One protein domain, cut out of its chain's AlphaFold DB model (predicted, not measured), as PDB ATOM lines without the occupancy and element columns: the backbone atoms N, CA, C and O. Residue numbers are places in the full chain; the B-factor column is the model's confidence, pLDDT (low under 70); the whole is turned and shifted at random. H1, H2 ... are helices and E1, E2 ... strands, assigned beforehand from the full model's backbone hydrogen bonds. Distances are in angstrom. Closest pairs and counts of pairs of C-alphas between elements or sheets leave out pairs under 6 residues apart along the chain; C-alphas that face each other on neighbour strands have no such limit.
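What this domain is: This is residues 137 to 236 of the 381 residues of an uncharacterized protein of Sandaracinus amylolyticus (UniProt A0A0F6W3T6). Two strongly twisted sheets lie face to face as a sandwich, their strands crossed at 36 degrees, and a single short helix, H1, packs at one end where it meets both. One sheet is branched around the long strand E4, with E2, E3 and E7 beside it and E6 beyond E7; the other is an antiparallel sheet in the order E1, E9, E8, E5. The printed part has 100 residues, mostly strand in class, with one named helix and nine named strands in the order E1 E2 E3 E4 E5 E6 E7 H1 E8 E9. It is compact, with a radius of gyration of the C-alphas of 12.9 A and spans of 38 by 28 by 21 A.

Where its parts are: In the branched sheet, E4 covers residues 161 to 170 and is 28.2 A long, from C-alpha 161 at (18.083, -0.498, 7.927). Its companions are E2, residues 147 to 149, E3, residues 154 to 158, E6, residues 190 to 192, and E7, residues 195 to 200 and 16.5 A long. In the other sheet, E1 covers residues 137 to 143, 18.3 A, from C-alpha 137 at (17.941, 14.242, -3.485). E5 is residues 175 to 180, 16.0 A, and E8 residues 216 to 222, 19.8 A. E9, residues 225 to 236, is the longest strand at 35.4 A and ends at C-alpha 236 at (16.254, 19.328, 1.351). H1 is residues 202 to 210, 12.0 A.

How they stand to each other: E2 and E3 lie on one side of E4 and E7 on the other side. The pairing is staggered and antiparallel: E3 forms a hairpin with E4, with N 156 and O 163 2.8 A apart; E2 has N 148 and O 169 at 2.9 A; E7 has N 166 and O 198 at 2.9 A. E6 and E7 form a hairpin, with N 190 and O 197 at 2.9 A. In the other sheet E8 and E9 form a hairpin, with N 218 and O 229 at 2.8 A; N 139 of E1 and O 232 of E9 are 2.9 A apart, and N 178 of E5 and O 219 of E8 2.9 A. The facing parts of the sheets are 10.6 A centre to centre. H1 stands at the level of the sheet E1 E9 E8 E5, with a height over the sheet of 3.3 A; the closest C-alphas of H1 and E9 are those of Ala 209 and Glu 234, 5.3 A. H1 only grazes the branched sheet, with residues 202 to 205. In H1 every O i to N i+4 pair is within hydrogen-bond range.

The domain as a whole: The C-alphas farthest apart, those of Gly 160 and Ser 224, are 42.0 A apart. The printed part has no cut and no long link. Its mean pLDDT is 96.5, and no printed residue is under 70.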
ATOM      1  N   ARG A 137      18.098  14.184  -2.031       96.56
ATOM      2  CA  ARG A 137      17.941  14.242  -3.485       96.56
ATOM      3  C   ARG A 137      19.289  14.305  -4.194       96.56
ATOM      4  O   ARG A 137      20.309  14.615  -3.584       96.56
ATOM      5  N   ILE A 138      19.278  14.028  -5.489       97.38
ATOM      6  CA  ILE A 138      20.397  14.256  -6.396       97.38
ATOM      7  C   ILE A 138      20.267  15.668  -6.968       97.38
ATOM      8  O   ILE A 138      19.291  15.975  -7.652       97.38
ATOM      9  N   GLY A 139      21.250  16.508  -6.658       94.31
ATOM     10  CA  GLY A 139      21.315  17.903  -7.075       94.31
ATOM     11  C   GLY A 139      22.098  18.108  -8.369       94.31
ATOM     12  O   GLY A 139      22.091  17.277  -9.289       94.31
ATOM     13  N   ALA A 140      22.810  19.233  -8.439       92.62
ATOM     14  CA  ALA A 140      23.595  19.599  -9.609       92.62
ATOM     15  C   ALA A 140      24.654  18.536  -9.959       92.62
ATOM     16  O   ALA A 140      25.245  17.873  -9.105       92.62
ATOM     17  N   GLY A 141      24.930  18.379 -11.255       94.00
ATOM     18  CA  GLY A 141      25.904  17.405 -11.731       94.00
ATOM     19  C   GLY A 141      26.596  17.810 -13.025       94.00
ATOM     20  O   GLY A 141      26.076  18.594 -13.822       94.00
ATOM     21  N   SER A 142      27.764  17.228 -13.268       97.06
ATOM     22  CA  SER A 142      28.623  17.518 -14.420       97.06
ATOM     23  C   SER A 142      29.094  16.230 -15.104       97.06
ATOM     24  O   SER A 142      28.987  15.136 -14.552       97.06
ATOM     25  N   GLY A 143      29.572  16.344 -16.345       97.19
ATOM     26  CA  GLY A 143      30.037  15.208 -17.147       97.19
ATOM     27  C   GLY A 143      29.026  14.720 -18.189       97.19
ATOM     28  O   GLY A 143      28.197  15.495 -18.667       97.19
ATOM     29  N   GLU A 144      29.133  13.443 -18.556       97.25
ATOM     30  CA  GLU A 144      28.429  12.815 -19.682       97.25
ATOM     31  C   GLU A 144      26.903  12.898 -19.554       97.25
ATOM     32  O   GLU A 144      26.339  12.480 -18.549       97.25
ATOM     33  N   ARG A 145      26.228  13.420 -20.583       96.12
ATOM     34  CA  ARG A 145      24.772  13.655 -20.573       96.12
ATOM     35  C   ARG A 145      23.967  12.396 -20.867       96.12
ATOM     36  O   ARG A 145      22.803  12.324 -20.497       96.12
ATOM     37  N   GLU A 146      24.589  11.402 -21.497       97.00
ATOM     38  CA  GLU A 146      23.989  10.076 -21.682       97.00
ATOM     39  C   GLU A 146      23.904   9.265 -20.376       97.00
ATOM     40  O   GLU A 146      23.361   8.165 -20.375       97.00
ATOM     41  N   VAL A 147      24.422   9.790 -19.262       98.06
ATOM     42  CA  VAL A 147      24.231   9.232 -17.921       98.06
ATOM     43  C   VAL A 147      23.308  10.167 -17.140       98.06
ATOM     44  O   VAL A 147      23.741  11.206 -16.636       98.06
ATOM     45  N   ALA A 148      22.034   9.803 -17.034       97.81
ATOM     46  CA  ALA A 148      21.033  10.567 -16.297       97.81
ATOM     47  C   ALA A 148      20.783   9.923 -14.931       97.81
ATOM     48  O   ALA A 148      20.411   8.756 -14.858       97.81
ATOM     49  N   ILE A 149      20.979  10.671 -13.850       97.75
ATOM     50  CA  ILE A 149      20.671  10.221 -12.487       97.75
ATOM     51  C   ILE A 149      19.359  10.895 -12.086       97.75
ATOM     52  O   ILE A 149      19.230  12.107 -12.250       97.75
ATOM     53  N   ALA A 150      18.382  10.117 -11.626       97.19
ATOM     54  CA  ALA A 150      17.107  10.652 -11.163       97.19
ATOM     55  C   ALA A 150      17.316  11.535  -9.923       97.19
ATOM     56  O   ALA A 150      18.114  11.191  -9.054       97.19
ATOM     57  N   SER A 151      16.591  12.654  -9.846       95.94
ATOM     58  CA  SER A 151      16.695  13.620  -8.747       95.94
ATOM     59  C   SER A 151      16.184  13.056  -7.419       95.94
ATOM     60  O   SER A 151      16.788  13.274  -6.376       95.94
ATOM     61  N   GLY A 152      15.094  12.292  -7.434       94.62
ATOM     62  CA  GLY A 152      14.501  11.750  -6.215       94.62
ATOM     63  C   GLY A 152      15.301  10.587  -5.621       94.62
ATOM     64  O   GLY A 152      15.583   9.606  -6.313       94.62
ATOM     65  N   LEU A 153      15.588  10.662  -4.318       97.50
ATOM     66  CA  LEU A 153      16.017   9.523  -3.508       97.50
ATOM     67  C   LEU A 153      14.888   9.132  -2.553       97.50
ATOM     68  O   LEU A 153      14.460   9.926  -1.718       97.50
ATOM     69  N   SER A 154      14.391   7.905  -2.691       97.12
ATOM     70  CA  SER A 154      13.293   7.394  -1.867       97.12
ATOM     71  C   SER A 154      13.846   6.651  -0.648       97.12
ATOM     72  O   SER A 154      14.613   5.703  -0.839       97.12
ATOM     73  N   PRO A 155      13.478   7.025   0.589       97.50
ATOM     74  CA  PRO A 155      13.842   6.250   1.766       97.50
ATOM     75  C   PRO A 155      13.076   4.923   1.755       97.50
ATOM     76  O   PRO A 155      11.849   4.897   1.786       97.50
ATOM     77  N   VAL A 156      13.799   3.810   1.702       97.31
ATOM     78  CA  VAL A 156      13.264   2.443   1.710       97.31
ATOM     79  C   VAL A 156      13.945   1.637   2.806       97.31
ATOM     80  O   VAL A 156      15.091   1.906   3.159       97.31
ATOM     81  N   TRP A 157      13.258   0.643   3.358       94.25
ATOM     82  CA  TRP A 157      13.829  -0.193   4.406       94.25
ATOM     83  C   TRP A 157      14.264  -1.553   3.850       94.25
ATOM     84  O   TRP A 157      13.449  -2.307   3.308       94.25
ATOM     85  N   ILE A 158      15.561  -1.855   3.956       93.06
ATOM     86  CA  ILE A 158      16.197  -3.045   3.374       93.06
ATOM     87  C   ILE A 158      17.126  -3.686   4.402       93.06
ATOM     88  O   ILE A 158      17.944  -2.997   5.006       93.06
ATOM     89  N   ASP A 159      17.022  -5.006   4.588       86.38
ATOM     90  CA  ASP A 159      17.943  -5.792   5.433       86.38
ATOM     91  C   ASP A 159      18.133  -5.211   6.854       86.38
ATOM     92  O   ASP A 159      19.214  -5.271   7.433       86.38
ATOM     93  N   GLY A 160      17.073  -4.637   7.434       80.12
ATOM     94  CA  GLY A 160      17.112  -4.111   8.803       80.12
ATOM     95  C   GLY A 160      17.617  -2.675   8.940       80.12
ATOM     96  O   GLY A 160      17.834  -2.242  10.064       80.12
ATOM     97  N   GLY A 161      17.764  -1.923   7.846       86.50
ATOM     98  CA  GLY A 161      18.083  -0.498   7.927       86.50
ATOM     99  C   GLY A 161      17.513   0.332   6.783       86.50
ATOM    100  O   GLY A 161      17.130  -0.184   5.730       86.50
ATOM    101  N   ALA A 162      17.492   1.649   6.981       93.88
ATOM    102  CA  ALA A 162      17.129   2.589   5.933       93.88
ATOM    103  C   ALA A 162      18.197   2.625   4.822       93.88
ATOM    104  O   ALA A 162      19.414   2.557   5.053       93.88
ATOM    105  N   ARG A 163      17.717   2.732   3.586       97.69
ATOM    106  CA  ARG A 163      18.484   2.952   2.362       97.69
ATOM    107  C   ARG A 163      17.798   4.033   1.541       97.69
ATOM    108  O   ARG A 163      16.583   4.186   1.607       97.69
ATOM    109  N   TYR A 164      18.568   4.758   0.744       98.19
ATOM    110  CA  TYR A 164      18.052   5.838  -0.091       98.19
ATOM    111  C   TYR A 164      18.168   5.431  -1.548       98.19
ATOM    112  O   TYR A 164      19.245   5.473  -2.148       98.19
ATOM    113  N   ARG A 165      17.042   4.964  -2.078       98.38
ATOM    114  CA  ARG A 165      16.942   4.357  -3.395       98.38
ATOM    115  C   ARG A 165      16.835   5.419  -4.471       98.38
ATOM    116  O   ARG A 165      15.898   6.216  -4.466       98.38
ATOM    117  N   GLY A 166      17.760   5.376  -5.419       98.19
ATOM    118  CA  GLY A 166      17.737   6.184  -6.630       98.19
ATOM    119  C   GLY A 166      17.728   5.331  -7.893       98.19
ATOM    120  O   GLY A 166      17.763   4.096  -7.856       98.19
ATOM    121  N   ALA A 167      17.698   6.012  -9.035       98.25
ATOM    122  CA  ALA A 167      17.785   5.386 -10.346       98.25
ATOM    123  C   ALA A 167      18.791   6.116 -11.240       98.25
ATOM    124  O   ALA A 167      18.934   7.338 -11.184       98.25
ATOM    125  N   VAL A 168      19.471   5.359 -12.094       98.38
ATOM    126  CA  VAL A 168      20.335   5.866 -13.156       98.38
ATOM    127  C   VAL A 168      19.871   5.295 -14.491       98.38
ATOM    128  O   VAL A 168      19.632   4.097 -14.627       98.38
ATOM    129  N   THR A 169      19.729   6.169 -15.479       98.50
ATOM    130  CA  THR A 169      19.410   5.827 -16.862       98.50
ATOM    131  C   THR A 169      20.630   6.058 -17.738       98.50
ATOM    132  O   THR A 169      21.263   7.113 -17.678       98.50
ATOM    133  N   LEU A 170      20.958   5.070 -18.563       98.31
ATOM    134  CA  LEU A 170      22.136   5.079 -19.424       98.31
ATOM    135  C   LEU A 170      21.741   5.111 -20.903       98.31
ATOM    136  O   LEU A 170      20.825   4.415 -21.344       98.31
ATOM    137  N   GLY A 171      22.465   5.900 -21.691       97.75
ATOM    138  CA  GLY A 171      22.347   5.919 -23.142       97.75
ATOM    139  C   GLY A 171      22.659   4.552 -23.753       97.75
ATOM    140  O   GLY A 171      23.474   3.787 -23.242       97.75
ATOM    141  N   ARG A 172      22.035   4.247 -24.898       96.19
ATOM    142  CA  ARG A 172      22.145   2.933 -25.568       96.19
ATOM    143  C   ARG A 172      23.576   2.538 -25.955       96.19
ATOM    144  O   ARG A 172      23.837   1.361 -26.173       96.19
ATOM    145  N   ALA A 173      24.478   3.508 -26.102       96.62
ATOM    146  CA  ALA A 173      25.877   3.272 -26.455       96.62
ATOM    147  C   ALA A 173      26.778   2.982 -25.238       96.62
ATOM    148  O   ALA A 173      27.966   2.697 -25.422       96.62
ATOM    149  N   LEU A 174      26.234   3.082 -24.021       97.69
ATOM    150  CA  LEU A 174      26.945   2.879 -22.765       97.69
ATOM    151  C   LEU A 174      26.771   1.443 -22.252       97.69
ATOM    152  O   LEU A 174      25.732   0.814 -22.430       97.69
ATOM    153  N   SER A 175      27.808   0.930 -21.601       97.50
ATOM    154  CA  SER A 175      27.894  -0.429 -21.056       97.50
ATOM    155  C   SER A 175      28.752  -0.442 -19.789       97.50
ATOM    156  O   SER A 175      29.415   0.552 -19.499       97.50
ATOM    157  N   GLU A 176      28.744  -1.549 -19.040       97.25
ATOM    158  CA  GLU A 176      29.594  -1.743 -17.848       97.25
ATOM    159  C   GLU A 176      29.528  -0.568 -16.845       97.25
ATOM    160  O   GLU A 176      30.567   0.005 -16.499       97.25
ATOM    161  N   PRO A 177      28.329  -0.132 -16.414       98.00
ATOM    162  CA  PRO A 177      28.240   0.989 -15.499       98.00
ATOM    163  C   PRO A 177      28.779   0.620 -14.117       98.00
ATOM    164  O   PRO A 177      28.535  -0.473 -13.607       98.00
ATOM    165  N   ARG A 178      29.489   1.563 -13.502       98.31
ATOM    166  CA  ARG A 178      29.982   1.479 -12.125       98.31
ATOM    167  C   ARG A 178      29.628   2.758 -11.396       98.31
ATOM    168  O   ARG A 178      29.717   3.841 -11.982       98.31
ATOM    169  N   MET A 179      29.263   2.638 -10.128       98.44
ATOM    170  CA  MET A 179      28.873   3.770  -9.301       98.44
ATOM    171  C   MET A 179      29.709   3.804  -8.026       98.44
ATOM    172  O   MET A 179      29.889   2.782  -7.376       98.44
ATOM    173  N   ILE A 180      30.221   4.981  -7.682       98.50
ATOM    174  CA  ILE A 180      30.982   5.240  -6.463       98.50
ATOM    175  C   ILE A 180      30.176   6.206  -5.602       98.50
ATOM    176  O   ILE A 180      29.762   7.269  -6.078       98.50
ATOM    177  N   ALA A 181      29.951   5.813  -4.354       98.12
ATOM    178  CA  ALA A 181      29.268   6.597  -3.344       98.12
ATOM    179  C   ALA A 181      30.073   7.847  -2.958       98.12
ATOM    180  O   ALA A 181      31.299   7.855  -3.088       98.12
ATOM    181  N   PRO A 182      29.422   8.865  -2.374       97.25
ATOM    182  CA  PRO A 182      30.105   9.985  -1.732       97.25
ATOM    183  C   PRO A 182      31.160   9.579  -0.684       97.25
ATOM    184  O   PRO A 182      32.164  10.271  -0.543       97.25
ATOM    185  N   SER A 183      30.983   8.445   0.007       95.06
ATOM    186  CA  SER A 183      31.978   7.887   0.942       95.06
ATOM    187  C   SER A 183      33.196   7.241   0.261       95.06
ATOM    188  O   SER A 183      34.165   6.888   0.931       95.06
ATOM    189  N   GLY A 184      33.161   7.066  -1.065       96.44
ATOM    190  CA  GLY A 184      34.208   6.420  -1.862       96.44
ATOM    191  C   GLY A 184      34.012   4.919  -2.099       96.44
ATOM    192  O   GLY A 184      34.758   4.338  -2.887       96.44
ATOM    193  N   GLY A 185      33.019   4.284  -1.467       96.81
ATOM    194  CA  GLY A 185      32.684   2.874  -1.700       96.81
ATOM    195  C   GLY A 185      31.997   2.632  -3.051       96.81
ATOM    196  O   GLY A 185      31.280   3.494  -3.551       96.81
ATOM    197  N   GLU A 186      32.190   1.453  -3.650       97.75
ATOM    198  CA  GLU A 186      31.438   1.047  -4.848       97.75
ATOM    199  C   GLU A 186      30.003   0.650  -4.468       97.75
ATOM    200  O   GLU A 186      29.787  -0.082  -3.502       97.75
ATOM    201  N   ILE A 187      29.026   1.139  -5.232       97.25
ATOM    202  CA  ILE A 187      27.602   0.849  -5.054       97.25
ATOM    203  C   ILE A 187      27.173  -0.155  -6.117       97.25
ATOM    204  O   ILE A 187      27.425   0.032  -7.311       97.25
ATOM    205  N   ALA A 188      26.481  -1.207  -5.684       97.38
ATOM    206  CA  ALA A 188      25.874  -2.161  -6.596       97.38
ATOM    207  C   ALA A 188      24.745  -1.496  -7.399       97.38
ATOM    208  O   ALA A 188      23.832  -0.891  -6.836       97.38
ATOM    209  N   LEU A 189      24.796  -1.655  -8.721       97.94
ATOM    210  CA  LEU A 189      23.710  -1.282  -9.618       97.94
ATOM    211  C   LEU A 189      22.845  -2.513  -9.892       97.94
ATOM    212  O   LEU A 189      23.351  -3.539 -10.344       97.94
ATOM    213  N   VAL A 190      21.546  -2.409  -9.620       96.81
ATOM    214  CA  VAL A 190      20.597  -3.528  -9.704       96.81
ATOM    215  C   VAL A 190      19.494  -3.208 -10.705       96.81
ATOM    216  O   VAL A 190      18.898  -2.134 -10.665       96.81
ATOM    217  N   GLY A 191      19.163  -4.159 -11.574       95.75
ATOM    218  CA  GLY A 191      18.111  -4.018 -12.579       95.75
ATOM    219  C   GLY A 191      18.619  -4.323 -13.982       95.75
ATOM    220  O   GLY A 191      19.652  -4.969 -14.150       95.75
ATOM    221  N   GLU A 192      17.885  -3.846 -14.982       96.25
ATOM    222  CA  GLU A 192      18.180  -4.092 -16.390       96.25
ATOM    223  C   GLU A 192      18.442  -2.783 -17.130       96.25
ATOM    224  O   GLU A 192      17.761  -1.776 -16.945       96.25
ATOM    225  N   MET A 193      19.432  -2.797 -18.018       95.62
ATOM    226  CA  MET A 193      19.707  -1.652 -18.878       95.62
ATOM    227  C   MET A 193      18.468  -1.291 -19.724       95.62
ATOM    228  O   MET A 193      17.820  -2.187 -20.262       95.62
ATOM    229  N   PRO A 194      18.163   0.008 -19.911       97.00
ATOM    230  CA  PRO A 194      19.001   1.155 -19.564       97.00
ATOM    231  C   PRO A 194      18.773   1.726 -18.156       97.00
ATOM    232  O   PRO A 194      19.439   2.703 -17.831       97.00
ATOM    233  N   VAL A 195      17.853   1.178 -17.352       98.06
ATOM    234  CA  VAL A 195      17.444   1.752 -16.058       98.06
ATOM    235  C   VAL A 195      17.906   0.862 -14.913       98.06
ATOM    236  O   VAL A 195      17.347  -0.199 -14.645       98.06
ATOM    237  N   LEU A 196      18.910   1.334 -14.189       98.50
ATOM    238  CA  LEU A 196      19.456   0.642 -13.030       98.50
ATOM    239  C   LEU A 196      19.082   1.393 -11.757       98.50
ATOM    240  O   LEU A 196      19.002   2.620 -11.740       98.50
ATOM    241  N   ARG A 197      18.868   0.650 -10.679       98.19
ATOM    242  CA  ARG A 197      18.645   1.178  -9.334       98.19
ATOM    243  C   ARG A 197      19.930   1.102  -8.530       98.19
ATOM    244  O   ARG A 197      20.775   0.244  -8.777       98.19
ATOM    245  N   PHE A 198      20.039   1.988  -7.557       98.31
ATOM    246  CA  PHE A 198      21.110   1.993  -6.574       98.31
ATOM    247  C   PHE A 198      20.538   2.374  -5.215       98.31
ATOM    248  O   PHE A 198      19.539   3.090  -5.148       98.31
ATOM    249  N   ASP A 199      21.189   1.919  -4.152       98.31
ATOM    250  CA  ASP A 199      20.766   2.161  -2.778       98.31
ATOM    251  C   ASP A 199      21.937   2.788  -2.006       98.31
ATOM    252  O   ASP A 199      22.981   2.157  -1.833       98.31
ATOM    253  N   LEU A 200      21.779   4.039  -1.562       98.12
ATOM    254  CA  LEU A 200      22.756   4.710  -0.694       98.12
ATOM    255  C   LEU A 200      22.500   4.366   0.773       98.12
ATOM    256  O   LEU A 200      21.351   4.187   1.189       98.12
ATOM    257  N   ARG A 201      23.565   4.320   1.577       96.81
ATOM    258  CA  ARG A 201      23.447   4.306   3.041       96.81
ATOM    259  C   ARG A 201      23.307   5.731   3.563       96.81
ATOM    260  O   ARG A 201      23.580   6.689   2.843       96.81
ATOM    261  N   TYR A 202      22.899   5.872   4.821       95.88
ATOM    262  CA  TYR A 202      22.821   7.191   5.437       95.88
ATOM    263  C   TYR A 202      24.185   7.881   5.512       95.88
ATOM    264  O   TYR A 202      24.269   9.029   5.099       95.88
ATOM    265  N   ASP A 203      25.255   7.162   5.855       94.94
ATOM    266  CA  ASP A 203      26.620   7.709   5.873       94.94
ATOM    267  C   ASP A 203      27.015   8.346   4.529       94.94
ATOM    268  O   ASP A 203      27.714   9.355   4.487       94.94
ATOM    269  N   ASP A 204      26.548   7.785   3.406       97.38
ATOM    270  CA  ASP A 204      26.805   8.326   2.070       97.38
ATOM    271  C   ASP A 204      26.073   9.662   1.852       97.38
ATOM    272  O   ASP A 204      26.634  10.600   1.283       97.38
ATOM    273  N   VAL A 205      24.825   9.755   2.322       97.38
ATOM    274  CA  VAL A 205      23.992  10.964   2.258       97.38
ATOM    275  C   VAL A 205      24.530  12.043   3.201       97.38
ATOM    276  O   VAL A 205      24.772  13.168   2.767       97.38
ATOM    277  N   ALA A 206      24.774  11.696   4.466       95.69
ATOM    278  CA  ALA A 206      25.317  12.581   5.490       95.69
ATOM    279  C   ALA A 206      26.685  13.140   5.081       95.69
ATOM    280  O   ALA A 206      26.929  14.347   5.190       95.69
ATOM    281  N   ARG A 207      27.563  12.292   4.524       95.31
ATOM    282  CA  ARG A 207      28.865  12.727   4.013       95.31
ATOM    283  C   ARG A 207      28.724  13.729   2.877       95.31
ATOM    284  O   ARG A 207      29.420  14.734   2.885       95.31
ATOM    285  N   ALA A 208      27.847  13.482   1.908       95.50
ATOM    286  CA  ALA A 208      27.659  14.401   0.789       95.50
ATOM    287  C   ALA A 208      27.061  15.749   1.207       95.50
ATOM    288  O   ALA A 208      27.477  16.789   0.700       95.50
ATOM    289  N   ALA A 209      26.123  15.727   2.154       93.81
ATOM    290  CA  ALA A 209      25.488  16.931   2.668       93.81
ATOM    291  C   ALA A 209      26.444  17.790   3.516       93.81
ATOM    292  O   ALA A 209      26.326  19.011   3.512       93.81
ATOM    293  N   SER A 210      27.401  17.169   4.217       93.81
ATOM    294  CA  SER A 210      28.385  17.867   5.064       93.81
ATOM    295  C   SER A 210      29.705  18.212   4.360       93.81
ATOM    296  O   SER A 210      30.397  19.151   4.753       93.81
ATOM    297  N   ASP A 211      30.059  17.481   3.303       93.50
ATOM    298  CA  ASP A 211      31.261  17.682   2.499       93.50
ATOM    299  C   ASP A 211      30.863  17.919   1.042       93.50
ATOM    300  O   ASP A 211      30.713  16.993   0.243       93.50
ATOM    301  N   ARG A 212      30.769  19.199   0.660       89.12
ATOM    302  CA  ARG A 212      30.455  19.603  -0.716       89.12
ATOM    303  C   ARG A 212      31.542  19.239  -1.730       89.12
ATOM    304  O   ARG A 212      31.420  19.676  -2.867       89.12
ATOM    305  N   SER A 213      32.586  18.485  -1.398       93.31
ATOM    306  CA  SER A 213      33.464  17.848  -2.391       93.31
ATOM    307  C   SER A 213      33.116  16.375  -2.635       93.31
ATOM    308  O   SER A 213      33.443  15.833  -3.696       93.31
ATOM    309  N   ALA A 214      32.398  15.740  -1.704       96.19
ATOM    310  CA  ALA A 214      31.901  14.384  -1.846       96.19
ATOM    311  C   ALA A 214      30.764  14.358  -2.880       96.19
ATOM    312  O   ALA A 214      29.837  15.172  -2.876       96.19
ATOM    313  N   ARG A 215      30.878  13.457  -3.857       97.50
ATOM    314  CA  ARG A 215      29.987  13.386  -5.020       97.50
ATOM    315  C   ARG A 215      29.643  11.942  -5.307       97.50
ATOM    316  O   ARG A 215      30.504  11.070  -5.213       97.50
ATOM    317  N   LEU A 216      28.420  11.717  -5.766       98.12
ATOM    318  CA  LEU A 216      28.073  10.478  -6.440       98.12
ATOM    319  C   LEU A 216      28.775  10.464  -7.800       98.12
ATOM    320  O   LEU A 216      28.697  11.440  -8.550       98.12
ATOM    321  N   VAL A 217      29.471   9.379  -8.131       98.50
ATOM    322  CA  VAL A 217      30.190   9.253  -9.405       98.50
ATOM    323  C   VAL A 217      29.688   8.036 -10.154       98.50
ATOM    324  O   VAL A 217      29.760   6.924  -9.648       98.50
ATOM    325  N   VAL A 218      29.247   8.230 -11.392       98.56
ATOM    326  CA  VAL A 218      28.905   7.143 -12.309       98.56
ATOM    327  C   VAL A 218      29.908   7.134 -13.442       98.56
ATOM    328  O   VAL A 218      30.168   8.161 -14.072       98.56
ATOM    329  N   THR A 219      30.469   5.967 -13.719       98.56
ATOM    330  CA  THR A 219      31.291   5.729 -14.902       98.56
ATOM    331  C   THR A 219      30.651   4.655 -15.758       98.56
ATOM    332  O   THR A 219      29.979   3.770 -15.240       98.56
ATOM    333  N   ALA A 220      30.832   4.748 -17.069       98.38
ATOM    334  CA  ALA A 220      30.366   3.736 -18.005       98.38
ATOM    335  C   ALA A 220      31.331   3.644 -19.186       98.38
ATOM    336  O   ALA A 220      32.070   4.584 -19.490       98.38
ATOM    337  N   ARG A 221      31.324   2.508 -19.872       98.31
ATOM    338  CA  ARG A 221      32.131   2.259 -21.059       98.31
ATOM    339  C   ARG A 221      31.344   2.563 -22.326       98.31
ATOM    340  O   ARG A 221      30.234   2.072 -22.513       98.31
ATOM    341  N   ARG A 222      31.972   3.302 -23.238       97.31
ATOM    342  CA  ARG A 222      31.557   3.460 -24.637       97.31
ATOM    343  C   ARG A 222      32.693   3.048 -25.569       97.31
ATOM    344  O   ARG A 222      33.834   2.882 -25.142       97.31
ATOM    345  N   ARG A 223      32.415   2.933 -26.873       96.88
ATOM    346  CA  ARG A 223      33.431   2.544 -27.877       96.88
ATOM    347  C   ARG A 223      34.688   3.422 -27.855       96.88
ATOM    348  O   ARG A 223      35.777   2.914 -28.078       96.88
ATOM    349  N   SER A 224      34.539   4.718 -27.586       96.25
ATOM    350  CA  SER A 224      35.645   5.685 -27.548       96.25
ATOM    351  C   SER A 224      36.345   5.804 -26.188       96.25
ATOM    352  O   SER A 224      37.251   6.622 -26.059       96.25
ATOM    353  N   GLY A 225      35.951   5.020 -25.178       97.69
ATOM    354  CA  GLY A 225      36.587   5.014 -23.859       97.69
ATOM    355  C   GLY A 225      35.593   5.043 -22.701       97.69
ATOM    356  O   GLY A 225      34.418   4.719 -22.856       97.69
ATOM    357  N   ILE A 226      36.080   5.425 -21.523       97.94
ATOM    358  CA  ILE A 226      35.265   5.560 -20.312       97.94
ATOM    359  C   ILE A 226      34.685   6.973 -20.257       97.94
ATOM    360  O   ILE A 226      35.390   7.958 -20.478       97.94
ATOM    361  N   VAL A 227      33.397   7.064 -19.950       98.38
ATOM    362  CA  VAL A 227      32.702   8.314 -19.642       98.38
ATOM    363  C   VAL A 227      32.408   8.404 -18.156       98.38
ATOM    364  O   VAL A 227      32.351   7.389 -17.461       98.38
ATOM    365  N   ARG A 228      32.217   9.631 -17.670       98.25
ATOM    366  CA  ARG A 228      31.970   9.926 -16.261       98.25
ATOM    367  C   ARG A 228      30.871  10.971 -16.117       98.25
ATOM    368  O   ARG A 228      30.879  11.970 -16.835       98.25
ATOM    369  N   ARG A 229      29.992  10.762 -15.143       98.19
ATOM    370  CA  ARG A 229      29.037  11.734 -14.605       98.19
ATOM    371  C   ARG A 229      29.272  11.853 -13.106       98.19
ATOM    372  O   ARG A 229      29.523  10.852 -12.441       98.19
ATOM    373  N   THR A 230      29.201  13.064 -12.578       98.31
ATOM    374  CA  THR A 230      29.189  13.317 -11.135       98.31
ATOM    375  C   THR A 230      27.933  14.074 -10.757       98.31
ATOM    376  O   THR A 230      27.469  14.892 -11.552       98.31
ATOM    377  N   ALA A 231      27.411  13.839  -9.560       98.06
ATOM    378  CA  ALA A 231      26.277  14.577  -9.026       98.06
ATOM    379  C   ALA A 231      26.420  14.835  -7.523       98.06
ATOM    380  O   ALA A 231      27.092  14.085  -6.808       98.06
ATOM    381  N   GLU A 232      25.813  15.924  -7.079       97.12
ATOM    382  CA  GLU A 232      25.649  16.291  -5.677       97.12
ATOM    383  C   GLU A 232      24.541  15.453  -5.046       97.12
ATOM    384  O   GLU A 232      23.577  15.084  -5.719       97.12
ATOM    385  N   VAL A 233      24.695  15.130  -3.764       97.44
ATOM    386  CA  VAL A 233      23.610  14.585  -2.947       97.44
ATOM    387  C   VAL A 233      23.329  15.623  -1.874       97.44
ATOM    388  O   VAL A 233      24.230  16.013  -1.137       97.44
ATOM    389  N   GLU A 234      22.094  16.097  -1.843       96.94
ATOM    390  CA  GLU A 234      21.645  17.213  -1.015       96.94
ATOM    391  C   GLU A 234      20.575  16.723  -0.041       96.94
ATOM    392  O   GLU A 234      19.799  15.820  -0.365       96.94
ATOM    393  N   LEU A 235      20.505  17.351   1.131       97.88
ATOM    394  CA  LEU A 235      19.367  17.238   2.036       97.88
ATOM    395  C   LEU A 235      18.491  18.475   1.874       97.88
ATOM    396  O   LEU A 235      18.983  19.601   1.949       97.88
ATOM    397  N   VAL A 236      17.200  18.252   1.642       97.44
ATOM    398  CA  VAL A 236      16.254  19.328   1.351       97.44
ATOM    399  C   VAL A 236      14.966  19.185   2.146       97.44
ATOM    400  O   VAL A 236      14.475  18.075   2.375       97.44
TER     401      VAL A 236